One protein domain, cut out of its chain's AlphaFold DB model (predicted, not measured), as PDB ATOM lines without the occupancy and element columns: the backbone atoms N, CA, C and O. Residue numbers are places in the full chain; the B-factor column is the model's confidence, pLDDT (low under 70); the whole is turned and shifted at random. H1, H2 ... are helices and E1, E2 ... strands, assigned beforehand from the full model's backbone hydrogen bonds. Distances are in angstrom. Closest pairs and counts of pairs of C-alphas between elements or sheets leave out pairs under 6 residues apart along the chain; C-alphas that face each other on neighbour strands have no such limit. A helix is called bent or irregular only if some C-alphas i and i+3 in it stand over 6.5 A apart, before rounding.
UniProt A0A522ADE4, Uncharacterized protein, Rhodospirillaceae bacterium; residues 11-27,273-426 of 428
ATOM      1  N   ALA A  11     107.349 -43.282  -0.061       96.56
ATOM      2  CA  ALA A  11     106.929 -44.643  -0.393       96.56
ATOM      3  C   ALA A  11     106.086 -44.724  -1.683       96.56
ATOM      4  O   ALA A  11     105.975 -45.794  -2.267       96.56
ATOM      5  N   GLU A  12     105.513 -43.605  -2.141       96.31
ATOM      6  CA  GLU A  12     104.706 -43.523  -3.368       96.31
ATOM      7  C   GLU A  12     105.553 -43.211  -4.613       96.31
ATOM      8  O   GLU A  12     105.031 -43.191  -5.730       96.31
ATOM      9  N   LEU A  13     106.857 -42.953  -4.449       96.56
ATOM     10  CA  LEU A  13     107.744 -42.695  -5.578       96.56
ATOM     11  C   LEU A  13     107.867 -43.941  -6.474       96.56
ATOM     12  O   LEU A  13     107.941 -45.065  -5.965       96.56
ATOM     13  N   PRO A  14     107.959 -43.770  -7.809       95.19
ATOM     14  CA  PRO A  14     108.110 -44.891  -8.727       95.19
ATOM     15  C   PRO A  14     109.302 -45.785  -8.372       95.19
ATOM     16  O   PRO A  14     110.420 -45.309  -8.180       95.19
ATOM     17  N   GLY A  15     109.059 -47.095  -8.335       93.62
ATOM     18  CA  GLY A  15     110.091 -48.099  -8.085       93.62
ATOM     19  C   GLY A  15     110.418 -48.339  -6.612       93.62
ATOM     20  O   GLY A  15     111.258 -49.190  -6.346       93.62
ATOM     21  N   MET A  16     109.776 -47.655  -5.659       98.00
ATOM     22  CA  MET A  16     109.873 -48.038  -4.246       98.00
ATOM     23  C   MET A  16     109.094 -49.331  -3.977       98.00
ATOM     24  O   MET A  16     108.079 -49.615  -4.613       98.00
ATOM     25  N   VAL A  17     109.591 -50.117  -3.028       98.38
ATOM     26  CA  VAL A  17     109.019 -51.394  -2.591       98.38
ATOM     27  C   VAL A  17     108.914 -51.434  -1.068       98.38
ATOM     28  O   VAL A  17     109.491 -50.601  -0.367       98.38
ATOM     29  N   SER A  18     108.202 -52.433  -0.553       98.12
ATOM     30  CA  SER A  18     108.076 -52.687   0.881       98.12
ATOM     31  C   SER A  18     108.554 -54.098   1.198       98.12
ATOM     32  O   SER A  18     108.088 -55.059   0.590       98.12
ATOM     33  N   VAL A  19     109.443 -54.230   2.181       97.94
ATOM     34  CA  VAL A  19     109.851 -55.533   2.726       97.94
ATOM     35  C   VAL A  19     109.222 -55.705   4.095       97.94
ATOM     36  O   VAL A  19     109.404 -54.852   4.969       97.94
ATOM     37  N   THR A  20     108.482 -56.795   4.305       97.31
ATOM     38  CA  THR A  20     107.878 -57.033   5.616       97.31
ATOM     39  C   THR A  20     108.934 -57.506   6.612       97.31
ATOM     40  O   THR A  20     109.838 -58.281   6.300       97.31
ATOM     41  N   VAL A  21     108.804 -57.059   7.856       97.31
ATOM     42  CA  VAL A  21     109.683 -57.452   8.965       97.31
ATOM     43  C   VAL A  21     109.690 -58.970   9.161       97.31
ATOM     44  O   VAL A  21     110.712 -59.536   9.534       97.31
ATOM     45  N   ARG A  22     108.560 -59.638   8.907       96.69
ATOM     46  CA  ARG A  22     108.428 -61.087   9.104       96.69
ATOM     47  C   ARG A  22     108.999 -61.905   7.944       96.69
ATOM     48  O   ARG A  22     109.383 -63.045   8.179       96.69
ATOM     49  N   ASP A  23     109.127 -61.323   6.751       96.56
ATOM     50  CA  ASP A  23     109.902 -61.930   5.659       96.56
ATOM     51  C   ASP A  23     111.409 -61.877   5.954       96.56
ATOM     52  O   ASP A  23     112.145 -62.792   5.591       96.56
ATOM     53  N   LEU A  24     111.867 -60.835   6.659       98.00
ATOM     54  CA  LEU A  24     113.252 -60.721   7.135       98.00
ATOM     55  C   LEU A  24     113.519 -61.668   8.314       98.00
ATOM     56  O   LEU A  24     114.534 -62.362   8.348       98.00
ATOM     57  N   PHE A  25     112.599 -61.707   9.280       97.88
ATOM     58  CA  PHE A  25     112.739 -62.453  10.529       97.88
ATOM     59  C   PHE A  25     111.429 -63.162  10.889       97.88
ATOM     60  O   PHE A  25     110.556 -62.615  11.568       97.88
ATOM     61  N   SER A  26     111.296 -64.411  10.443       94.75
ATOM     62  CA  SER A  26     110.064 -65.201  10.611       94.75
ATOM     63  C   SER A  26     109.690 -65.517  12.068       94.75
ATOM     64  O   SER A  26     108.525 -65.805  12.353       94.75
ATOM     65  N   ASP A  27     110.648 -65.436  12.995       94.38
ATOM     66  CA  ASP A  27     110.447 -65.658  14.428       94.38
ATOM     67  C   ASP A  27     109.933 -64.417  15.177       94.38
ATOM     68  O   ASP A  27     109.537 -64.526  16.342       94.38
ATOM     69  N   ASP A 273     125.452 -51.520   3.701       96.44
ATOM     70  CA  ASP A 273     126.738 -51.056   3.148       96.44
ATOM     71  C   ASP A 273     126.735 -49.537   2.873       96.44
ATOM     72  O   ASP A 273     127.695 -48.809   3.154       96.44
ATOM     73  N   ASP A 274     125.638 -49.055   2.294       97.31
ATOM     74  CA  ASP A 274     125.413 -47.666   1.925       97.31
ATOM     75  C   ASP A 274     123.925 -47.392   1.665       97.31
ATOM     76  O   ASP A 274     123.213 -48.234   1.126       97.31
ATOM     77  N   CYS A 275     123.433 -46.206   2.029       97.94
ATOM     78  CA  CYS A 275     122.059 -45.804   1.738       97.94
ATOM     79  C   CYS A 275     121.852 -44.284   1.748       97.94
ATOM     80  O   CYS A 275     122.582 -43.523   2.392       97.94
ATOM     81  N   ILE A 276     120.775 -43.847   1.100       97.75
ATOM     82  CA  ILE A 276     120.132 -42.549   1.309       97.75
ATOM     83  C   ILE A 276     118.979 -42.758   2.293       97.75
ATOM     84  O   ILE A 276     118.108 -43.593   2.055       97.75
ATOM     85  N   ALA A 277     118.955 -41.993   3.384       96.75
ATOM     86  CA  ALA A 277     117.857 -42.033   4.344       96.75
ATOM     87  C   ALA A 277     116.832 -40.937   4.022       96.75
ATOM     88  O   ALA A 277     117.180 -39.756   3.981       96.75
ATOM     89  N   VAL A 278     115.568 -41.304   3.814       96.94
ATOM     90  CA  VAL A 278     114.479 -40.359   3.534       96.94
ATOM     91  C   VAL A 278     113.619 -40.193   4.775       96.94
ATOM     92  O   VAL A 278     113.008 -41.145   5.248       96.94
ATOM     93  N   MET A 279     113.592 -38.979   5.313       94.44
ATOM     94  CA  MET A 279     112.778 -38.590   6.457       94.44
ATOM     95  C   MET A 279     111.425 -38.116   5.942       94.44
ATOM     96  O   MET A 279     111.323 -37.043   5.333       94.44
ATOM     97  N   ASP A 280     110.404 -38.932   6.154       93.75
ATOM     98  CA  ASP A 280     109.051 -38.687   5.673       93.75
ATOM     99  C   ASP A 280     108.002 -38.806   6.795       93.75
ATOM    100  O   ASP A 280     106.808 -38.743   6.556       93.75
ATOM    101  N   GLY A 281     108.392 -38.968   8.055       86.50
ATOM    102  CA  GLY A 281     107.477 -39.129   9.190       86.50
ATOM    103  C   GLY A 281     107.028 -37.826   9.872       86.50
ATOM    104  O   GLY A 281     107.650 -36.770   9.783       86.50
ATOM    105  N   HIS A 282     105.959 -37.903  10.663       76.25
ATOM    106  CA  HIS A 282     105.413 -36.771  11.428       76.25
ATOM    107  C   HIS A 282     106.080 -36.584  12.808       76.25
ATOM    108  O   HIS A 282     105.410 -36.337  13.804       76.25
ATOM    109  N   ARG A 283     107.411 -36.724  12.898       80.25
ATOM    110  CA  ARG A 283     108.178 -36.616  14.160       80.25
ATOM    111  C   ARG A 283     109.550 -35.977  13.955       80.25
ATOM    112  O   ARG A 283     109.892 -35.557  12.846       80.25
ATOM    113  N   TRP A 284     110.318 -35.850  15.041       82.00
ATOM    114  CA  TRP A 284     111.711 -35.407  14.967       82.00
ATOM    115  C   TRP A 284     112.537 -36.371  14.128       82.00
ATOM    116  O   TRP A 284     112.280 -37.573  14.131       82.00
ATOM    117  N   LEU A 285     113.536 -35.828  13.435       84.31
ATOM    118  CA  LEU A 285     114.301 -36.527  12.406       84.31
ATOM    119  C   LEU A 285     114.830 -37.901  12.852       84.31
ATOM    120  O   LEU A 285     114.842 -38.840  12.068       84.31
ATOM    121  N   HIS A 286     115.230 -38.031  14.115       84.88
ATOM    122  CA  HIS A 286     115.828 -39.233  14.695       84.88
ATOM    123  C   HIS A 286     114.822 -40.223  15.315       84.88
ATOM    124  O   HIS A 286     115.224 -41.316  15.712       84.88
ATOM    125  N   TYR A 287     113.534 -39.873  15.401       87.75
ATOM    126  CA  TYR A 287     112.463 -40.730  15.946       87.75
ATOM    127  C   TYR A 287     111.404 -41.100  14.912       87.75
ATOM    128  O   TYR A 287     110.290 -41.468  15.272       87.75
ATOM    129  N   GLN A 288     111.725 -40.976  13.629       90.38
ATOM    130  CA  GLN A 288     110.879 -41.528  12.580       90.38
ATOM    131  C   GLN A 288     111.182 -43.018  12.442       90.38
ATOM    132  O   GLN A 288     112.342 -43.414  12.561       90.38
ATOM    133  N   HIS A 289     110.156 -43.836  12.221       93.81
ATOM    134  CA  HIS A 289     110.284 -45.293  12.183       93.81
ATOM    135  C   HIS A 289     110.339 -45.837  10.758       93.81
ATOM    136  O   HIS A 289     109.679 -45.312   9.863       93.81
ATOM    137  N   ALA A 290     111.113 -46.908  10.592       95.31
ATOM    138  CA  ALA A 290     111.088 -47.817   9.452       95.31
ATOM    139  C   ALA A 290     111.191 -49.246  10.001       95.31
ATOM    140  O   ALA A 290     112.088 -49.533  10.800       95.31
ATOM    141  N   GLY A 291     110.260 -50.136   9.648       94.69
ATOM    142  CA  GLY A 291     110.193 -51.476  10.244       94.69
ATOM    143  C   GLY A 291     110.064 -51.451  11.770       94.69
ATOM    144  O   GLY A 291     110.656 -52.282  12.451       94.69
ATOM    145  N   GLY A 292     109.377 -50.447  12.322       93.00
ATOM    146  CA  GLY A 292     109.200 -50.272  13.762       93.00
ATOM    147  C   GLY A 292     110.462 -49.855  14.520       93.00
ATOM    148  O   GLY A 292     110.423 -49.774  15.744       93.00
ATOM    149  N   LEU A 293     111.565 -49.537  13.832       94.06
ATOM    150  CA  LEU A 293     112.802 -49.055  14.445       94.06
ATOM    151  C   LEU A 293     113.049 -47.583  14.101       94.06
ATOM    152  O   LEU A 293     112.962 -47.172  12.944       94.06
ATOM    153  N   THR A 294     113.383 -46.775  15.109       92.88
ATOM    154  CA  THR A 294     113.667 -45.348  14.915       92.88
ATOM    155  C   THR A 294     114.965 -45.114  14.144       92.88
ATOM    156  O   THR A 294     115.974 -45.779  14.401       92.88
ATOM    157  N   SER A 295     114.984 -44.088  13.292       92.38
ATOM    158  CA  SER A 295     116.137 -43.662  12.484       92.38
ATOM    159  C   SER A 295     117.400 -43.366  13.289       92.38
ATOM    160  O   SER A 295     118.501 -43.522  12.765       92.38
ATOM    161  N   CYS A 296     117.296 -43.032  14.582       89.81
ATOM    162  CA  CYS A 296     118.473 -42.927  15.442       89.81
ATOM    163  C   CYS A 296     119.316 -44.213  15.459       89.81
ATOM    164  O   CYS A 296     120.536 -44.120  15.516       89.81
ATOM    165  N   ASN A 297     118.710 -45.400  15.384       91.50
ATOM    166  CA  ASN A 297     119.474 -46.649  15.383       91.50
ATOM    167  C   ASN A 297     120.318 -46.776  14.110       91.50
ATOM    168  O   ASN A 297     121.491 -47.110  14.206       91.50
ATOM    169  N   LEU A 298     119.778 -46.378  12.951       93.62
ATOM    170  CA  LEU A 298     120.568 -46.289  11.723       93.62
ATOM    171  C   LEU A 298     121.689 -45.257  11.870       93.62
ATOM    172  O   LEU A 298     122.828 -45.538  11.534       93.62
ATOM    173  N   PHE A 299     121.385 -44.062  12.378       91.00
ATOM    174  CA  PHE A 299     122.342 -42.957  12.425       91.00
ATOM    175  C   PHE A 299     123.499 -43.143  13.410       91.00
ATOM    176  O   PHE A 299     124.585 -42.624  13.154       91.00
ATOM    177  N   PHE A 300     123.280 -43.854  14.516       87.75
ATOM    178  CA  PHE A 300     124.299 -44.111  15.538       87.75
ATOM    179  C   PHE A 300     124.962 -45.493  15.413       87.75
ATOM    180  O   PHE A 300     125.847 -45.800  16.219       87.75
ATOM    181  N   GLY A 301     124.588 -46.290  14.410       88.19
ATOM    182  CA  GLY A 301     125.295 -47.509  14.012       88.19
ATOM    183  C   GLY A 301     126.679 -47.234  13.388       88.19
ATOM    184  O   GLY A 301     127.048 -46.068  13.213       88.19
ATOM    185  N   PRO A 302     127.466 -48.264  13.029       90.31
ATOM    186  CA  PRO A 302     127.271 -49.682  13.324       90.31
ATOM    187  C   PRO A 302     127.911 -50.064  14.672       90.31
ATOM    188  O   PRO A 302     128.871 -50.829  14.736       90.31
ATOM    189  N   VAL A 303     127.450 -49.442  15.758       88.69
ATOM    190  CA  VAL A 303     127.915 -49.720  17.121       88.69
ATOM    191  C   VAL A 303     126.804 -50.465  17.846       88.69
ATOM    192  O   VAL A 303     125.688 -49.951  17.925       88.69
ATOM    193  N   ASP A 304     127.124 -51.624  18.428       90.31
ATOM    194  CA  ASP A 304     126.184 -52.388  19.252       90.31
ATOM    195  C   ASP A 304     125.909 -51.663  20.579       90.31
ATOM    196  O   ASP A 304     126.494 -51.937  21.626       90.31
ATOM    197  N   HIS A 305     124.973 -50.718  20.557       89.06
ATOM    198  CA  HIS A 305     124.543 -50.003  21.760       89.06
ATOM    199  C   HIS A 305     123.796 -50.894  22.763       89.06
ATOM    200  O   HIS A 305     123.437 -50.411  23.835       89.06
ATOM    201  N   LEU A 306     123.528 -52.168  22.454       92.38
ATOM    202  CA  LEU A 306     122.976 -53.141  23.400       92.38
ATOM    203  C   LEU A 306     124.079 -53.827  24.218       92.38
ATOM    204  O   LEU A 306     123.793 -54.377  25.285       92.38
ATOM    205  N   ASP A 307     125.334 -53.742  23.790       91.69
ATOM    206  CA  ASP A 307     126.483 -54.194  24.561       91.69
ATOM    207  C   ASP A 307     126.784 -53.225  25.720       91.69
ATOM    208  O   ASP A 307     127.035 -52.027  25.537       91.69
ATOM    209  N   LEU A 308     126.767 -53.734  26.955       89.81
ATOM    210  CA  LEU A 308     127.071 -52.930  28.143       89.81
ATOM    211  C   LEU A 308     128.574 -52.652  28.324       89.81
ATOM    212  O   LEU A 308     128.926 -51.799  29.136       89.81
ATOM    213  N   GLU A 309     129.447 -53.317  27.565       86.94
ATOM    214  CA  GLU A 309     130.909 -53.171  27.654       86.94
ATOM    215  C   GLU A 309     131.474 -52.087  26.726       86.94
ATOM    216  O   GLU A 309     132.603 -51.640  26.920       86.94
ATOM    217  N   ILE A 310     130.710 -51.632  25.729       80.31
ATOM    218  CA  ILE A 310     131.189 -50.613  24.786       80.31
ATOM    219  C   ILE A 310     131.268 -49.246  25.474       80.31
ATOM    220  O   ILE A 310     130.303 -48.800  26.083       80.31
ATOM    221  N   ASP A 311     132.383 -48.530  25.345       69.56
ATOM    222  CA  ASP A 311     132.543 -47.156  25.865       69.56
ATOM    223  C   ASP A 311     132.775 -46.120  24.747       69.56
ATOM    224  O   ASP A 311     133.221 -44.994  24.967       69.56
ATOM    225  N   SER A 312     132.488 -46.490  23.496       66.00
ATOM    226  CA  SER A 312     132.689 -45.602  22.354       66.00
ATOM    227  C   SER A 312     131.470 -44.712  22.104       66.00
ATOM    228  O   SER A 312     130.317 -45.145  22.087       66.00
ATOM    229  N   LYS A 313     131.730 -43.426  21.853       68.00
ATOM    230  CA  LYS A 313     130.741 -42.545  21.226       68.00
ATOM    231  C   LYS A 313     130.687 -42.882  19.740       68.00
ATOM    232  O   LYS A 313     131.730 -42.902  19.089       68.00
ATOM    233  N   SER A 314     129.489 -43.109  19.203       71.88
ATOM    234  CA  SER A 314     129.335 -43.354  17.767       71.88
ATOM    235  C   SER A 314     129.762 -42.112  16.969       71.88
ATOM    236  O   SER A 314     129.260 -41.016  17.242       71.88
ATOM    237  N   PRO A 315     130.673 -42.246  15.983       72.44
ATOM    238  CA  PRO A 315     131.041 -41.150  15.089       72.44
ATOM    239  C   PRO A 315     129.941 -40.825  14.058       72.44
ATOM    240  O   PRO A 315     130.092 -39.864  13.303       72.44
ATOM    241  N   GLY A 316     128.843 -41.587  14.049       83.44
ATOM    242  CA  GLY A 316     127.815 -41.581  13.016       83.44
ATOM    243  C   GLY A 316     128.014 -42.732  12.032       83.44
ATOM    244  O   GLY A 316     129.143 -43.158  11.784       83.44
ATOM    245  N   ASN A 317     126.916 -43.233  11.471       90.38
ATOM    246  CA  ASN A 317     126.957 -44.376  10.567       90.38
ATOM    247  C   ASN A 317     127.494 -43.982   9.178       90.38
ATOM    248  O   ASN A 317     126.830 -43.220   8.467       90.38
ATOM    249  N   PRO A 318     128.658 -44.512   8.745       91.75
ATOM    250  CA  PRO A 318     129.238 -44.188   7.447       91.75
ATOM    251  C   PRO A 318     128.426 -44.732   6.267       91.75
ATOM    252  O   PRO A 318     128.653 -44.284   5.141       91.75
ATOM    253  N   ALA A 319     127.505 -45.679   6.480       94.69
ATOM    254  CA  ALA A 319     126.607 -46.176   5.442       94.69
ATOM    255  C   ALA A 319     125.643 -45.082   4.962       94.69
ATOM    256  O   ALA A 319     125.307 -45.026   3.781       94.69
ATOM    257  N   VAL A 320     125.247 -44.149   5.830       94.69
ATOM    258  CA  VAL A 320     124.334 -43.068   5.451       94.69
ATOM    259  C   VAL A 320     125.085 -42.039   4.603       94.69
ATOM    260  O   VAL A 320     125.936 -41.299   5.091       94.69
ATOM    261  N   LYS A 321     124.781 -41.991   3.305       95.06
ATOM    262  CA  LYS A 321     125.474 -41.124   2.338       95.06
ATOM    263  C   LYS A 321     124.791 -39.777   2.141       95.06
ATOM    264  O   LYS A 321     125.459 -38.811   1.787       95.06
ATOM    265  N   ALA A 322     123.481 -39.704   2.359       94.31
ATOM    266  CA  ALA A 322     122.704 -38.468   2.370       94.31
ATOM    267  C   ALA A 322     121.428 -38.642   3.192       94.31
ATOM    268  O   ALA A 322     120.931 -39.761   3.357       94.31
ATOM    269  N   VAL A 323     120.875 -37.518   3.647       94.00
ATOM    270  CA  VAL A 323     119.541 -37.455   4.244       94.00
ATOM    271  C   VAL A 323     118.641 -36.577   3.385       94.00
ATOM    272  O   VAL A 323     118.931 -35.400   3.170       94.00
ATOM    273  N   VAL A 324     117.533 -37.135   2.910       94.94
ATOM    274  CA  VAL A 324     116.470 -36.379   2.244       94.94
ATOM    275  C   VAL A 324     115.386 -36.075   3.268       94.94
ATOM    276  O   VAL A 324     114.935 -36.976   3.963       94.94
ATOM    277  N   VAL A 325     114.963 -34.819   3.386       93.25
ATOM    278  CA  VAL A 325     113.909 -34.408   4.325       93.25
ATOM    279  C   VAL A 325     112.675 -33.991   3.536       93.25
ATOM    280  O   VAL A 325     112.635 -32.886   2.984       93.25
ATOM    281  N   ASN A 326     111.681 -34.880   3.494       93.56
ATOM    282  CA  ASN A 326     110.370 -34.621   2.897       93.56
ATOM    283  C   ASN A 326     109.382 -34.080   3.929       93.56
ATOM    284  O   ASN A 326     108.715 -33.072   3.705       93.56
ATOM    285  N   TYR A 327     109.329 -34.725   5.094       88.81
ATOM    286  CA  TYR A 327     108.442 -34.339   6.177       88.81
ATOM    287  C   TYR A 327     109.058 -34.698   7.530       88.81
ATOM    288  O   TYR A 327     109.491 -35.825   7.758       88.81
ATOM    289  N   ALA A 328     109.154 -33.703   8.413       84.06
ATOM    290  CA  ALA A 328     109.646 -33.837   9.781       84.06
ATOM    291  C   ALA A 328     109.211 -32.614  10.601       84.06
ATOM    292  O   ALA A 328     109.101 -31.512  10.061       84.06
ATOM    293  N   TRP A 329     108.994 -32.784  11.908       72.69
ATOM    294  CA  TRP A 329     108.582 -31.679  12.783       72.69
ATOM    295  C   TRP A 329     109.722 -30.705  13.085       72.69
ATOM    296  O   TRP A 329     109.675 -29.546  12.690       72.69
ATOM    297  N   LYS A 330     110.726 -31.147  13.848       64.81
ATOM    298  CA  LYS A 330     111.844 -30.327  14.346       64.81
ATOM    299  C   LYS A 330     113.059 -31.214  14.633       64.81
ATOM    300  O   LYS A 330     112.931 -32.432  14.684       64.81
ATOM    301  N   SER A 331     114.194 -30.581  14.909       59.00
ATOM    302  CA  SER A 331     115.484 -31.166  15.293       59.00
ATOM    303  C   SER A 331     116.468 -31.340  14.139       59.00
ATOM    304  O   SER A 331     116.465 -32.297  13.370       59.00
ATOM    305  N   ALA A 332     117.353 -30.360  14.103       50.31
ATOM    306  CA  ALA A 332     118.662 -30.325  13.510       50.31
ATOM    307  C   ALA A 332     119.623 -31.183  14.350       50.31
ATOM    308  O   ALA A 332     120.303 -30.693  15.250       50.31
ATOM    309  N   PHE A 333     119.672 -32.485  14.073       61.34
ATOM    310  CA  PHE A 333     120.774 -33.312  14.552       61.34
ATOM    311  C   PHE A 333     121.978 -33.145  13.617       61.34
ATOM    312  O   PHE A 333     121.818 -32.998  12.401       61.34
ATOM    313  N   THR A 334     123.192 -33.149  14.172       54.22
ATOM    314  CA  THR A 334     124.411 -33.056  13.361       54.22
ATOM    315  C   THR A 334     124.940 -34.443  13.057       54.22
ATOM    316  O   THR A 334     125.782 -34.963  13.780       54.22
ATOM    317  N   LEU A 335     124.479 -35.020  11.947       69.19
ATOM    318  CA  LEU A 335     125.270 -36.037  11.267       69.19
ATOM    319  C   LEU A 335     126.421 -35.305  10.586       69.19
ATOM    320  O   LEU A 335     126.250 -34.679   9.538       69.19
ATOM    321  N   LYS A 336     127.573 -35.270  11.260       67.25
ATOM    322  CA  LYS A 336     128.749 -34.570  10.742       67.25
ATOM    323  C   LYS A 336     129.072 -35.117   9.354       67.25
ATOM    324  O   LYS A 336     129.167 -36.324   9.173       67.25
ATOM    325  N   ASN A 337     129.280 -34.210   8.405       76.69
ATOM    326  CA  ASN A 337     129.713 -34.522   7.042       76.69
ATOM    327  C   ASN A 337     128.716 -35.335   6.189       76.69
ATOM    328  O   ASN A 337     129.122 -35.857   5.153       76.69
ATOM    329  N   ILE A 338     127.432 -35.412   6.564       86.25
ATOM    330  CA  ILE A 338     126.390 -36.001   5.707       86.25
ATOM    331  C   ILE A 338     125.620 -34.874   5.001       86.25
ATOM    332  O   ILE A 338     125.153 -33.954   5.675       86.25
ATOM    333  N   PRO A 339     125.480 -34.891   3.663       89.38
ATOM    334  CA  PRO A 339     124.685 -33.905   2.942       89.38
ATOM    335  C   PRO A 339     123.188 -34.074   3.224       89.38
ATOM    336  O   PRO A 339     122.654 -35.186   3.209       89.38
ATOM    337  N   PHE A 340     122.503 -32.947   3.427       90.94
ATOM    338  CA  PHE A 340     121.051 -32.889   3.594       90.94
ATOM    339  C   PHE A 340     120.404 -32.280   2.356       90.94
ATOM    340  O   PHE A 340     120.865 -31.248   1.862       90.94
ATOM    341  N   VAL A 341     119.312 -32.881   1.887       94.00
ATOM    342  CA  VAL A 341     118.505 -32.370   0.775       94.00
ATOM    343  C   VAL A 341     117.058 -32.205   1.232       94.00
ATOM    344  O   VAL A 341     116.386 -33.173   1.566       94.00
ATOM    345  N   ALA A 342     116.563 -30.976   1.268       93.12
ATOM    346  CA  ALA A 342     115.184 -30.671   1.619       93.12
ATOM    347  C   ALA A 342     114.289 -30.725   0.373       93.12
ATOM    348  O   ALA A 342     114.586 -30.072  -0.628       93.12
ATOM    349  N   ALA A 343     113.161 -31.432   0.467       94.00
ATOM    350  CA  ALA A 343     112.183 -31.571  -0.619       94.00
ATOM    351  C   ALA A 343     111.340 -30.311  -0.879       94.00
ATOM    352  O   ALA A 343     110.484 -30.308  -1.758       94.00
ATOM    353  N   HIS A 344     111.546 -29.248  -0.097       92.19
ATOM    354  CA  HIS A 344     110.840 -27.986  -0.264       92.19
ATOM    355  C   HIS A 344     111.647 -26.811   0.330       92.19
ATOM    356  O   HIS A 344     112.204 -26.958   1.428       92.19
ATOM    357  N   PRO A 345     111.621 -25.599  -0.265       90.88
ATOM    358  CA  PRO A 345     112.397 -24.452   0.226       90.88
ATOM    359  C   PRO A 345     112.089 -24.050   1.671       90.88
ATOM    360  O   PRO A 345     112.984 -23.725   2.441       90.88
ATOM    361  N   LYS A 346     110.823 -24.140   2.098       87.88
ATOM    362  CA  LYS A 346     110.444 -23.885   3.504       87.88
ATOM    363  C   LYS A 346     111.077 -24.869   4.494       87.88
ATOM    364  O   LYS A 346     111.366 -24.467   5.619       87.88
ATOM    365  N   ILE A 347     111.286 -26.127   4.097       87.50
ATOM    366  CA  ILE A 347     111.978 -27.118   4.933       87.50
ATOM    367  C   ILE A 347     113.456 -26.740   5.012       87.50
ATOM    368  O   ILE A 347     113.986 -26.656   6.117       87.50
ATOM    369  N   ALA A 348     114.082 -26.412   3.873       88.06
ATOM    370  CA  ALA A 348     115.466 -25.938   3.826       88.06
ATOM    371  C   ALA A 348     115.677 -24.738   4.760       88.06
ATOM    372  O   ALA A 348     116.472 -24.818   5.692       88.06
ATOM    373  N   SER A 349     114.868 -23.683   4.613       87.06
ATOM    374  CA  SER A 349     114.941 -22.496   5.472       87.06
ATOM    375  C   SER A 349     114.683 -22.808   6.950       87.06
ATOM    376  O   SER A 349     115.264 -22.173   7.828       87.06
ATOM    377  N   SER A 350     113.804 -23.768   7.259       82.62
ATOM    378  CA  SER A 350     113.552 -24.199   8.641       82.62
ATOM    379  C   SER A 350     114.746 -24.940   9.242       82.62
ATOM    380  O   SER A 350     114.987 -24.818  10.443       82.62
ATOM    381  N   LEU A 351     115.468 -25.732   8.449       81.38
ATOM    382  CA  LEU A 351     116.681 -26.428   8.877       81.38
ATOM    383  C   LEU A 351     117.854 -25.447   9.019       81.38
ATOM    384  O   LEU A 351     118.532 -25.458  10.041       81.38
ATOM    385  N   GLU A 352     118.036 -24.528   8.070       80.81
ATOM    386  CA  GLU A 352     119.081 -23.493   8.109       80.81
ATOM    387  C   GLU A 352     118.974 -22.599   9.355       80.81
ATOM    388  O   GLU A 352     119.975 -22.309  10.009       80.81
ATOM    389  N   ARG A 353     117.750 -22.227   9.759       81.31
ATOM    390  CA  ARG A 353     117.498 -21.441  10.984       81.31
ATOM    391  C   ARG A 353     117.897 -22.146  12.276       81.31
ATOM    392  O   ARG A 353     117.994 -21.488  13.308       81.31
ATOM    393  N   GLN A 354     118.117 -23.457  12.244       75.69
ATOM    394  CA  GLN A 354     118.577 -24.212  13.407       75.69
ATOM    395  C   GLN A 354     120.107 -24.166  13.570       75.69
ATOM    396  O   GLN A 354     120.643 -24.872  14.419       75.69
ATOM    397  N   ASN A 355     120.804 -23.318  12.795       67.50
ATOM    398  CA  ASN A 355     122.252 -23.096  12.857       67.50
ATOM    399  C   ASN A 355     123.062 -24.392  12.708       67.50
ATOM    400  O   ASN A 355     124.014 -24.662  13.440       67.50
ATOM    401  N   LEU A 356     122.633 -25.219  11.759       69.19
ATOM    402  CA  LEU A 356     123.286 -26.474  11.441       69.19
ATOM    403  C   LEU A 356     124.700 -26.244  10.911       69.19
ATOM    404  O   LEU A 356     124.924 -25.407  10.042       69.19
ATOM    405  N   HIS A 357     125.655 -27.044  11.383       68.00
ATOM    406  CA  HIS A 357     127.051 -26.998  10.931       68.00
ATOM    407  C   HIS A 357     127.263 -27.562   9.508       68.00
ATOM    408  O   HIS A 357     128.385 -27.911   9.145       68.00
ATOM    409  N   TYR A 358     126.206 -27.698   8.705       71.25
ATOM    410  CA  TYR A 358     126.253 -28.237   7.347       71.25
ATOM    411  C   TYR A 358     125.273 -27.515   6.425       71.25
ATOM    412  O   TYR A 358     124.246 -26.986   6.849       71.25
ATOM    413  N   LYS A 359     125.604 -27.508   5.131       76.69
ATOM    414  CA  LYS A 359     124.764 -26.919   4.089       76.69
ATOM    415  C   LYS A 359     123.570 -27.829   3.810       76.69
ATOM    416  O   LYS A 359     123.749 -29.012   3.524       76.69
ATOM    417  N   VAL A 360     122.372 -27.254   3.830       87.50
ATOM    418  CA  VAL A 360     121.152 -27.921   3.368       87.50
ATOM    419  C   VAL A 360     120.938 -27.550   1.906       87.50
ATOM    420  O   VAL A 360     120.913 -26.378   1.541       87.50
ATOM    421  N   LEU A 361     120.830 -28.550   1.039       92.56
ATOM    422  CA  LEU A 361     120.477 -28.348  -0.359       92.56
ATOM    423  C   LEU A 361     118.960 -28.266  -0.470       92.56
ATOM    424  O   LEU A 361     118.252 -29.110   0.066       92.56
ATOM    425  N   SER A 362     118.457 -27.262  -1.180       94.00
ATOM    426  CA  SER A 362     117.025 -27.117  -1.427       94.00
ATOM    427  C   SER A 362     116.640 -27.701  -2.786       94.00
ATOM    428  O   SER A 362     117.362 -27.535  -3.776       94.00
ATOM    429  N   ALA A 363     115.480 -28.343  -2.826       95.50
ATOM    430  CA  ALA A 363     114.725 -28.692  -4.023       95.50
ATOM    431  C   ALA A 363     113.287 -28.162  -3.894       95.50
ATOM    432  O   ALA A 363     112.883 -27.752  -2.803       95.50
ATOM    433  N   ASP A 364     112.531 -28.177  -4.994       94.50
ATOM    434  CA  ASP A 364     111.130 -27.735  -5.009       94.50
ATOM    435  C   ASP A 364     110.137 -28.894  -4.850       94.50
ATOM    436  O   ASP A 364     108.970 -28.673  -4.526       94.50
ATOM    437  N   THR A 365     110.604 -30.124  -5.079       95.38
ATOM    438  CA  THR A 365     109.819 -31.364  -5.008       95.38
ATOM    439  C   THR A 365     110.649 -32.505  -4.424       95.38
ATOM    440  O   THR A 365     111.886 -32.438  -4.378       95.38
ATOM    441  N   LEU A 366     109.969 -33.570  -3.997       96.62
ATOM    442  CA  LEU A 366     110.610 -34.775  -3.479       96.62
ATOM    443  C   LEU A 366     111.438 -35.482  -4.557       96.62
ATOM    444  O   LEU A 366     112.575 -35.865  -4.303       96.62
ATOM    445  N   GLU A 367     110.922 -35.574  -5.778       97.12
ATOM    446  CA  GLU A 367     111.591 -36.175  -6.931       97.12
ATOM    447  C   GLU A 367     112.911 -35.454  -7.229       97.12
ATOM    448  O   GLU A 367     113.965 -36.078  -7.350       97.12
ATOM    449  N   GLN A 368     112.893 -34.118  -7.255       97.38
ATOM    450  CA  GLN A 368     114.111 -33.324  -7.436       97.38
ATOM    451  C   GLN A 368     115.095 -33.474  -6.270       97.38
ATOM    452  O   GLN A 368     116.310 -33.428  -6.484       97.38
ATOM    453  N   ALA A 369     114.604 -33.622  -5.036       97.25
ATOM    454  CA  ALA A 369     115.464 -33.876  -3.884       97.25
ATOM    455  C   ALA A 369     116.151 -35.242  -3.986       97.25
ATOM    456  O   ALA A 369     117.351 -35.339  -3.723       97.25
ATOM    457  N   MET A 370     115.422 -36.268  -4.431       97.69
ATOM    458  CA  MET A 370     115.972 -37.597  -4.681       97.69
ATOM    459  C   MET A 370     117.018 -37.571  -5.797       97.69
ATOM    460  O   MET A 370     118.127 -38.052  -5.582       97.69
ATOM    461  N   GLU A 371     116.751 -36.921  -6.935       96.81
ATOM    462  CA  GLU A 371     117.736 -36.785  -8.023       96.81
ATOM    463  C   GLU A 371     119.031 -36.103  -7.565       96.81
ATOM    464  O   GLU A 371     120.135 -36.557  -7.880       96.81
ATOM    465  N   LYS A 372     118.925 -35.055  -6.737       96.75
ATOM    466  CA  LYS A 372     120.100 -34.436  -6.104       96.75
ATOM    467  C   LYS A 372     120.825 -35.419  -5.183       96.75
ATOM    468  O   LYS A 372     122.049 -35.500  -5.244       96.75
ATOM    469  N   ALA A 373     120.106 -36.157  -4.338       96.50
ATOM    470  CA  ALA A 373     120.708 -37.126  -3.426       96.50
ATOM    471  C   ALA A 373     121.435 -38.250  -4.184       96.50
ATOM    472  O   ALA A 373     122.571 -38.578  -3.841       96.50
ATOM    473  N   TYR A 374     120.853 -38.775  -5.263       96.81
ATOM    474  CA  TYR A 374     121.496 -39.769  -6.125       96.81
ATOM    475  C   TYR A 374     122.770 -39.229  -6.783       96.81
ATOM    476  O   TYR A 374     123.811 -39.891  -6.751       96.81
ATOM    477  N   ALA A 375     122.729 -38.000  -7.307       95.44
ATOM    478  CA  ALA A 375     123.898 -37.347  -7.897       95.44
ATOM    479  C   ALA A 375     125.042 -37.144  -6.884       95.44
ATOM    480  O   ALA A 375     126.215 -37.203  -7.255       95.44
ATOM    481  N   LEU A 376     124.716 -36.930  -5.604       94.12
ATOM    482  CA  LEU A 376     125.695 -36.739  -4.528       94.12
ATOM    483  C   LEU A 376     126.317 -38.045  -4.028       94.12
ATOM    484  O   LEU A 376     127.468 -38.039  -3.598       94.12
ATOM    485  N   THR A 377     125.564 -39.146  -4.032       91.12
ATOM    486  CA  THR A 377     125.895 -40.319  -3.204       91.12
ATOM    487  C   THR A 377     126.352 -41.554  -3.968       91.12
ATOM    488  O   THR A 377     126.803 -42.501  -3.331       91.12
ATOM    489  N   ARG A 378     126.283 -41.570  -5.308       88.06
ATOM    490  CA  ARG A 378     126.592 -42.742  -6.167       88.06
ATOM    491  C   ARG A 378     125.843 -44.036  -5.797       88.06
ATOM    492  O   ARG A 378     126.097 -45.064  -6.416       88.06
ATOM    493  N   THR A 379     124.917 -43.987  -4.843       95.44
ATOM    494  CA  THR A 379     124.100 -45.113  -4.407       95.44
ATOM    495  C   THR A 379     122.660 -44.894  -4.829       95.44
ATOM    496  O   THR A 379     122.180 -43.761  -4.865       95.44
ATOM    497  N   ARG A 380     121.970 -45.983  -5.165       96.12
ATOM    498  CA  ARG A 380     120.523 -45.997  -5.421       96.12
ATOM    499  C   ARG A 380     119.740 -46.637  -4.277       96.12
ATOM    500  O   ARG A 380     118.518 -46.605  -4.309       96.12
ATOM    501  N   LYS A 381     120.431 -47.142  -3.248       98.50
ATOM    502  CA  LYS A 381     119.824 -47.750  -2.064       98.50
ATOM    503  C   LYS A 381     119.154 -46.679  -1.216       98.50
ATOM    504  O   LYS A 381     119.821 -45.778  -0.706       98.50
ATOM    505  N   VAL A 382     117.839 -46.772  -1.066       98.62
ATOM    506  CA  VAL A 382     117.036 -45.814  -0.292       98.62
ATOM    507  C   VAL A 382     116.328 -46.539   0.839       98.62
ATOM    508  O   VAL A 382     115.704 -47.563   0.592       98.62
ATOM    509  N   ILE A 383     116.375 -45.982   2.049       98.62
ATOM    510  CA  ILE A 383     115.531 -46.383   3.182       98.62
ATOM    511  C   ILE A 383     114.618 -45.223   3.573       98.62
ATOM    512  O   ILE A 383     115.074 -44.085   3.696       98.62
ATOM    513  N   ILE A 384     113.332 -45.505   3.772       98.25
ATOM    514  CA  ILE A 384     112.316 -44.494   4.063       98.25
ATOM    515  C   ILE A 384     111.852 -44.646   5.509       98.25
ATOM    516  O   ILE A 384     111.374 -45.701   5.917       98.25
ATOM    517  N   PHE A 385     111.968 -43.562   6.271       96.25
ATOM    518  CA  PHE A 385     111.450 -43.440   7.626       96.25
ATOM    519  C   PHE A 385     110.169 -42.611   7.597       96.25
ATOM    520  O   PHE A 385     110.193 -41.387   7.696       96.25
ATOM    521  N   ASP A 386     109.038 -43.279   7.430       93.50
ATOM    522  CA  ASP A 386     107.712 -42.672   7.277       93.50
ATOM    523  C   ASP A 386     106.779 -42.936   8.469       93.50
ATOM    524  O   ASP A 386     105.652 -42.439   8.487       93.50
ATOM    525  N   GLY A 387     107.264 -43.652   9.489       91.38
ATOM    526  CA  GLY A 387     106.480 -44.086  10.646       91.38
ATOM    527  C   GLY A 387     106.021 -45.545  10.568       91.38
ATOM    528  O   GLY A 387     105.291 -45.987  11.456       91.38
ATOM    529  N   SER A 388     106.437 -46.294   9.541       92.00
ATOM    530  CA  SER A 388     106.011 -47.680   9.343       92.00
ATOM    531  C   SER A 388     106.528 -48.628  10.425       92.00
ATOM    532  O   SER A 388     107.727 -48.715  10.706       92.00
ATOM    533  N   TYR A 389     105.593 -49.400  10.977       93.50
ATOM    534  CA  TYR A 389     105.829 -50.669  11.667       93.50
ATOM    535  C   TYR A 389     105.447 -51.812  10.721       93.50
ATOM    536  O   TYR A 389     104.708 -51.604   9.761       93.50
ATOM    537  N   GLY A 390     105.956 -53.020  10.953       94.56
ATOM    538  CA  GLY A 390     105.604 -54.190  10.141       94.56
ATOM    539  C   GLY A 390     106.337 -54.293   8.806       94.56
ATOM    540  O   GLY A 390     106.564 -55.409   8.341       94.56
ATOM    541  N   ALA A 391     106.774 -53.177   8.224       96.06
ATOM    542  CA  ALA A 391     107.523 -53.154   6.973       96.06
ATOM    543  C   ALA A 391     108.535 -52.001   6.904       96.06
ATOM    544  O   ALA A 391     108.399 -50.984   7.591       96.06
ATOM    545  N   ILE A 392     109.544 -52.171   6.051       98.19
ATOM    546  CA  ILE A 392     110.482 -51.126   5.635       98.19
ATOM    547  C   ILE A 392     110.139 -50.753   4.194       98.19
ATOM    548  O   ILE A 392     110.194 -51.612   3.314       98.19
ATOM    549  N   ASN A 393     109.826 -49.479   3.958       98.50
ATOM    550  CA  ASN A 393     109.721 -48.926   2.611       98.50
ATOM    551  C   ASN A 393     111.121 -48.524   2.127       98.50
ATOM    552  O   ASN A 393     111.860 -47.829   2.834       98.50
ATOM    553  N   CYS A 394     111.520 -49.002   0.953       98.75
ATOM    554  CA  CYS A 394     112.884 -48.857   0.447       98.75
ATOM    555  C   CYS A 394     112.975 -49.004  -1.080       98.75
ATOM    556  O   CYS A 394     111.987 -49.280  -1.756       98.75
ATOM    557  N   SER A 395     114.175 -48.807  -1.635       98.69
ATOM    558  CA  SER A 395     114.448 -49.160  -3.034       98.69
ATOM    559  C   SER A 395     114.629 -50.681  -3.207       98.69
ATOM    560  O   SER A 395     114.994 -51.359  -2.239       98.69
ATOM    561  N   PRO A 396     114.451 -51.232  -4.423       98.44
ATOM    562  CA  PRO A 396     114.602 -52.664  -4.680       98.44
ATOM    563  C   PRO A 396     116.004 -53.182  -4.349       98.44
ATOM    564  O   PRO A 396     116.151 -54.249  -3.765       98.44
ATOM    565  N   GLU A 397     117.047 -52.399  -4.632       98.12
ATOM    566  CA  GLU A 397     118.431 -52.793  -4.354       98.12
ATOM    567  C   GLU A 397     118.707 -52.907  -2.852       98.12
ATOM    568  O   GLU A 397     119.473 -53.773  -2.428       98.12
ATOM    569  N   LEU A 398     118.090 -52.037  -2.041       98.69
ATOM    570  CA  LEU A 398     118.190 -52.157  -0.591       98.69
ATOM    571  C   LEU A 398     117.324 -53.312  -0.081       98.69
ATOM    572  O   LEU A 398     117.764 -54.037   0.804       98.69
ATOM    573  N   ALA A 399     116.129 -53.520  -0.639       98.69
ATOM    574  CA  ALA A 399     115.280 -54.660  -0.298       98.69
ATOM    575  C   ALA A 399     116.020 -55.997  -0.485       98.69
ATOM    576  O   ALA A 399     116.077 -56.799   0.451       98.69
ATOM    577  N   ASP A 400     116.660 -56.192  -1.640       98.50
ATOM    578  CA  ASP A 400     117.463 -57.380  -1.944       98.50
ATOM    579  C   ASP A 400     118.627 -57.552  -0.956       98.50
ATOM    580  O   ASP A 400     118.921 -58.662  -0.503       98.50
ATOM    581  N   GLU A 401     119.292 -56.456  -0.579       98.69
ATOM    582  CA  GLU A 401     120.354 -56.480   0.425       98.69
ATOM    583  C   GLU A 401     119.837 -56.899   1.807       98.69
ATOM    584  O   GLU A 401     120.447 -57.770   2.434       98.69
ATOM    585  N   LEU A 402     118.723 -56.320   2.265       98.69
ATOM    586  CA  LEU A 402     118.120 -56.629   3.563       98.69
ATOM    587  C   LEU A 402     117.709 -58.104   3.632       98.69
ATOM    588  O   LEU A 402     118.089 -58.799   4.575       98.69
ATOM    589  N   VAL A 403     117.010 -58.608   2.608       98.62
ATOM    590  CA  VAL A 403     116.588 -60.018   2.521       98.62
ATOM    591  C   VAL A 403     117.795 -60.953   2.514       98.62
ATOM    592  O   VAL A 403     117.809 -61.961   3.218       98.62
ATOM    593  N   ARG A 404     118.851 -60.609   1.770       98.62
ATOM    594  CA  ARG A 404     120.077 -61.413   1.706       98.62
ATOM    595  C   ARG A 404     120.841 -61.439   3.033       98.62
ATOM    596  O   ARG A 404     121.435 -62.466   3.357       98.62
ATOM    597  N   LYS A 405     120.882 -60.328   3.779       98.50
ATOM    598  CA  LYS A 405     121.649 -60.205   5.036       98.50
ATOM    599  C   LYS A 405     120.887 -60.716   6.265       98.50
ATOM    600  O   LYS A 405     121.526 -61.210   7.196       98.50
ATOM    601  N   ALA A 406     119.554 -60.672   6.260       98.56
ATOM    602  CA  ALA A 406     118.730 -61.020   7.419       98.56
ATOM    603  C   ALA A 406     118.987 -62.425   8.011       98.56
ATOM    604  O   ALA A 406     119.112 -62.513   9.234       98.56
ATOM    605  N   PRO A 407     119.171 -63.516   7.234       98.50
ATOM    606  CA  PRO A 407     119.448 -64.833   7.816       98.50
ATOM    607  C   PRO A 407     120.749 -64.885   8.626       98.50
ATOM    608  O   PRO A 407     120.790 -65.492   9.697       98.50
ATOM    609  N   ALA A 408     121.808 -64.226   8.140       98.50
ATOM    610  CA  ALA A 408     123.091 -64.166   8.838       98.50
ATOM    611  C   ALA A 408     122.986 -63.332  10.124       98.50
ATOM    612  O   ALA A 408     123.424 -63.788  11.178       98.50
ATOM    613  N   VAL A 409     122.323 -62.172  10.048       98.38
ATOM    614  CA  VAL A 409     122.039 -61.312  11.208       98.38
ATOM    615  C   VAL A 409     121.208 -62.050  12.255       98.38
ATOM    616  O   VAL A 409     121.529 -62.008  13.438       98.38
ATOM    617  N   SER A 410     120.157 -62.768  11.841       98.25
ATOM    618  CA  SER A 410     119.313 -63.530  12.765       98.25
ATOM    619  C   SER A 410     120.129 -64.566  13.526       98.25
ATOM    620  O   SER A 410     119.995 -64.673  14.742       98.25
ATOM    621  N   LYS A 411     120.984 -65.308  12.814       98.38
ATOM    622  CA  LYS A 411     121.848 -66.324  13.410       98.38
ATOM    623  C   LYS A 411     122.829 -65.711  14.409       98.38
ATOM    624  O   LYS A 411     122.956 -66.215  15.518       98.38
ATOM    625  N   GLU A 412     123.491 -64.619  14.039       98.38
ATOM    626  CA  GLU A 412     124.421 -63.908  14.921       98.38
ATOM    627  C   GLU A 412     123.726 -63.396  16.188       98.38
ATOM    628  O   GLU A 412     124.211 -63.620  17.301       98.38
ATOM    629  N   VAL A 413     122.555 -62.769  16.041       98.19
ATOM    630  CA  VAL A 413     121.785 -62.279  17.184       98.19
ATOM    631  C   VAL A 413     121.390 -63.424  18.109       98.19
ATOM    632  O   VAL A 413     121.622 -63.336  19.312       98.19
ATOM    633  N   ASP A 414     120.826 -64.505  17.577       97.94
ATOM    634  CA  ASP A 414     120.305 -65.591  18.407       97.94
ATOM    635  C   ASP A 414     121.411 -66.428  19.068       97.94
ATOM    636  O   ASP A 414     121.279 -66.793  20.239       97.94
ATOM    637  N   GLU A 415     122.492 -66.729  18.344       98.19
ATOM    638  CA  GLU A 415     123.534 -67.659  18.797       98.19
ATOM    639  C   GLU A 415     124.685 -66.975  19.547       98.19
ATOM    640  O   GLU A 415     125.313 -67.609  20.396       98.19
ATOM    641  N   VAL A 416     124.971 -65.700  19.262       97.94
ATOM    642  CA  VAL A 416     126.143 -64.993  19.809       97.94
ATOM    643  C   VAL A 416     125.726 -63.847  20.721       97.94
ATOM    644  O   VAL A 416     126.124 -63.801  21.888       97.94
ATOM    645  N   LEU A 417     124.909 -62.924  20.214       97.88
ATOM    646  CA  LEU A 417     124.655 -61.659  20.905       97.88
ATOM    647  C   LEU A 417     123.637 -61.802  22.038       97.88
ATOM    648  O   LEU A 417     123.860 -61.290  23.133       97.88
ATOM    649  N   MET A 418     122.561 -62.565  21.838       97.88
ATOM    650  CA  MET A 418     121.551 -62.809  22.867       97.88
ATOM    651  C   MET A 418     122.146 -63.426  24.145       97.88
ATOM    652  O   MET A 418     121.893 -62.873  25.219       97.88
ATOM    653  N   PRO A 419     122.963 -64.500  24.096       97.94
ATOM    654  CA  PRO A 419     123.654 -65.002  25.286       97.94
ATOM    655  C   PRO A 419     124.480 -63.926  26.004       97.94
ATOM    656  O   PRO A 419     124.393 -63.799  27.228       97.94
ATOM    657  N   LYS A 420     125.229 -63.106  25.250       97.00
ATOM    658  CA  LYS A 420     126.026 -62.000  25.800       97.00
ATOM    659  C   LYS A 420     125.135 -60.966  26.495       97.00
ATOM    660  O   LYS A 420     125.310 -60.701  27.685       97.00
ATOM    661  N   TRP A 421     124.157 -60.406  25.786       96.25
ATOM    662  CA  TRP A 421     123.302 -59.333  26.295       96.25
ATOM    663  C   TRP A 421     122.476 -59.756  27.512       96.25
ATOM    664  O   TRP A 421     122.277 -58.950  28.428       96.25
ATOM    665  N   LEU A 422     121.996 -61.003  27.542       96.19
ATOM    666  CA  LEU A 422     121.250 -61.531  28.683       96.19
ATOM    667  C   LEU A 422     122.152 -61.725  29.907       96.19
ATOM    668  O   LEU A 422     121.764 -61.316  31.004       96.19
ATOM    669  N   SER A 423     123.362 -62.261  29.720       95.19
ATOM    670  CA  SER A 423     124.351 -62.424  30.794       95.19
ATOM    671  C   SER A 423     124.724 -61.078  31.425       95.19
ATOM    672  O   SER A 423     124.625 -60.905  32.643       95.19
ATOM    673  N   GLN A 424     125.010 -60.066  30.598       92.94
ATOM    674  CA  GLN A 424     125.332 -58.704  31.046       92.94
ATOM    675  C   GLN A 424     124.234 -58.062  31.913       92.94
ATOM    676  O   GLN A 424     124.516 -57.191  32.736       92.94
ATOM    677  N   ARG A 425     122.979 -58.500  31.759       91.88
ATOM    678  CA  ARG A 425     121.809 -58.000  32.504       91.88
ATOM    679  C   ARG A 425     121.303 -58.966  33.575       91.88
ATOM    680  O   ARG A 425     120.308 -58.661  34.232       91.88
ATOM    681  N   ARG A 426     121.973 -60.108  33.773       91.56
ATOM    682  CA  ARG A 426     121.553 -61.183  34.691       91.56
ATOM    683  C   ARG A 426     120.128 -61.678  34.400       91.56
ATOM    684  O   ARG A 426     119.298 -61.779  35.302       91.56
TER     685      ARG A 426
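What this domain is: This is residues 11 to 27 and 273 to 426 of the 428 residues of an uncharacterized protein of Rhodospirillaceae bacterium (UniProt A0A522ADE4). A strongly twisted sheet of seven strands makes the core, with H4 packed over E3 on one face and H3 over E4 and E5 on the other. Near the opposite edge H5a covers E7, then the helix bends into H5b, a long arm that leaves the sheet. The printed part has 171 residues with five named helices and seven named strands, in the order E1 H1 E2 H2 E3 E4 H3 E5 H4 E6 E7 H5, class mixed. The mixed sheet runs E1 E7 E6 E2 E3 E4 E5; the whole is compact, with a radius of gyration of the C-alphas of 16.6 A and spans of 50 by 35 by 28 A.

How they stand to each other: Start at edge strand E1, residues 17 to 20, antiparallel to E7, residues 391 to 394, with N 17 and O 394 at 2.8 A. E7 forms a hairpin with E6, residues 382 to 385; N 384 and O 393 are 2.9 A apart. Next come, each parallel to the strand before, E2, residues 275 to 279, with N 278 and O 383 at 2.8 A; E3, residues 320 to 325, with N 279 and O 324 at 2.8 A; E4, residues 340 to 342, with N 325 and O 341 at 2.8 A; and edge strand E5, residues 360 to 362, with N 342 and O 361 at 2.8 A. H4, residues 366 to 377, runs along E3 at a height over the sheet of 7.5 A; the closest C-alphas, of Lys 321 and Thr 377, are 5.6 A apart. On the opposite face H3, residues 345 to 352, lies only just over E4 and E5, with 3 C-alphas on each; its closest to E4 are those of Ala 348 and Ala 342, 5.2 A. H5, residues 396 to 424, was assigned as one helix by its hydrogen bonds but is bent, C-alphas 404 and 407 being 7.0 A apart; its arms H5a, to 404, and H5b, from 407, stand at a steep tilt of 59 degrees. H5b is irregular, C-alphas 415 and 418 being 6.6 A apart, and is not on the sheet. H1, residues 21 to 24, only just touches H5a, with 3 pairs of C-alphas within 8 A, the closest Leu 24 and Val 403 at 5.7 A. H2, residues 295 to 300, only grazes the sheet. E2, H2, E3 and E4, H3, E5 are strand-helix-strand units, parallel neighbours joined through a helix, with right-handed crossovers. Every O i to N i+4 pair is within hydrogen-bond range in H2, H3, H4 and H5a, and 11 of 14 in H5b; H1 is too short for such a pair.

Where its parts are: Find C-alpha 17 at (109.019, -51.394, -2.591), where E1 begins. E3, 13.6 A long, starts at C-alpha 320, (124.334, -43.068, 5.451); H4 spans 16.3 A. H5a spans 12.1 A and H5b 24.7 A, ending at C-alpha 424, (125.332, -58.704, 31.046).

The domain as a whole: The two C-alphas farthest apart, of Asp 364 and Arg 426, are 52.9 A apart. Residues 28 to 272 are not printed; C-alphas 27 and 273 are 24.6 A apart across the cut. Long links join E2 to H2, H2 to E3 and E3 to E4. Mean pLDDT of the printed part is 90.6; residues 311 to 313, 330 to 336 and 355 to 357 are under 70.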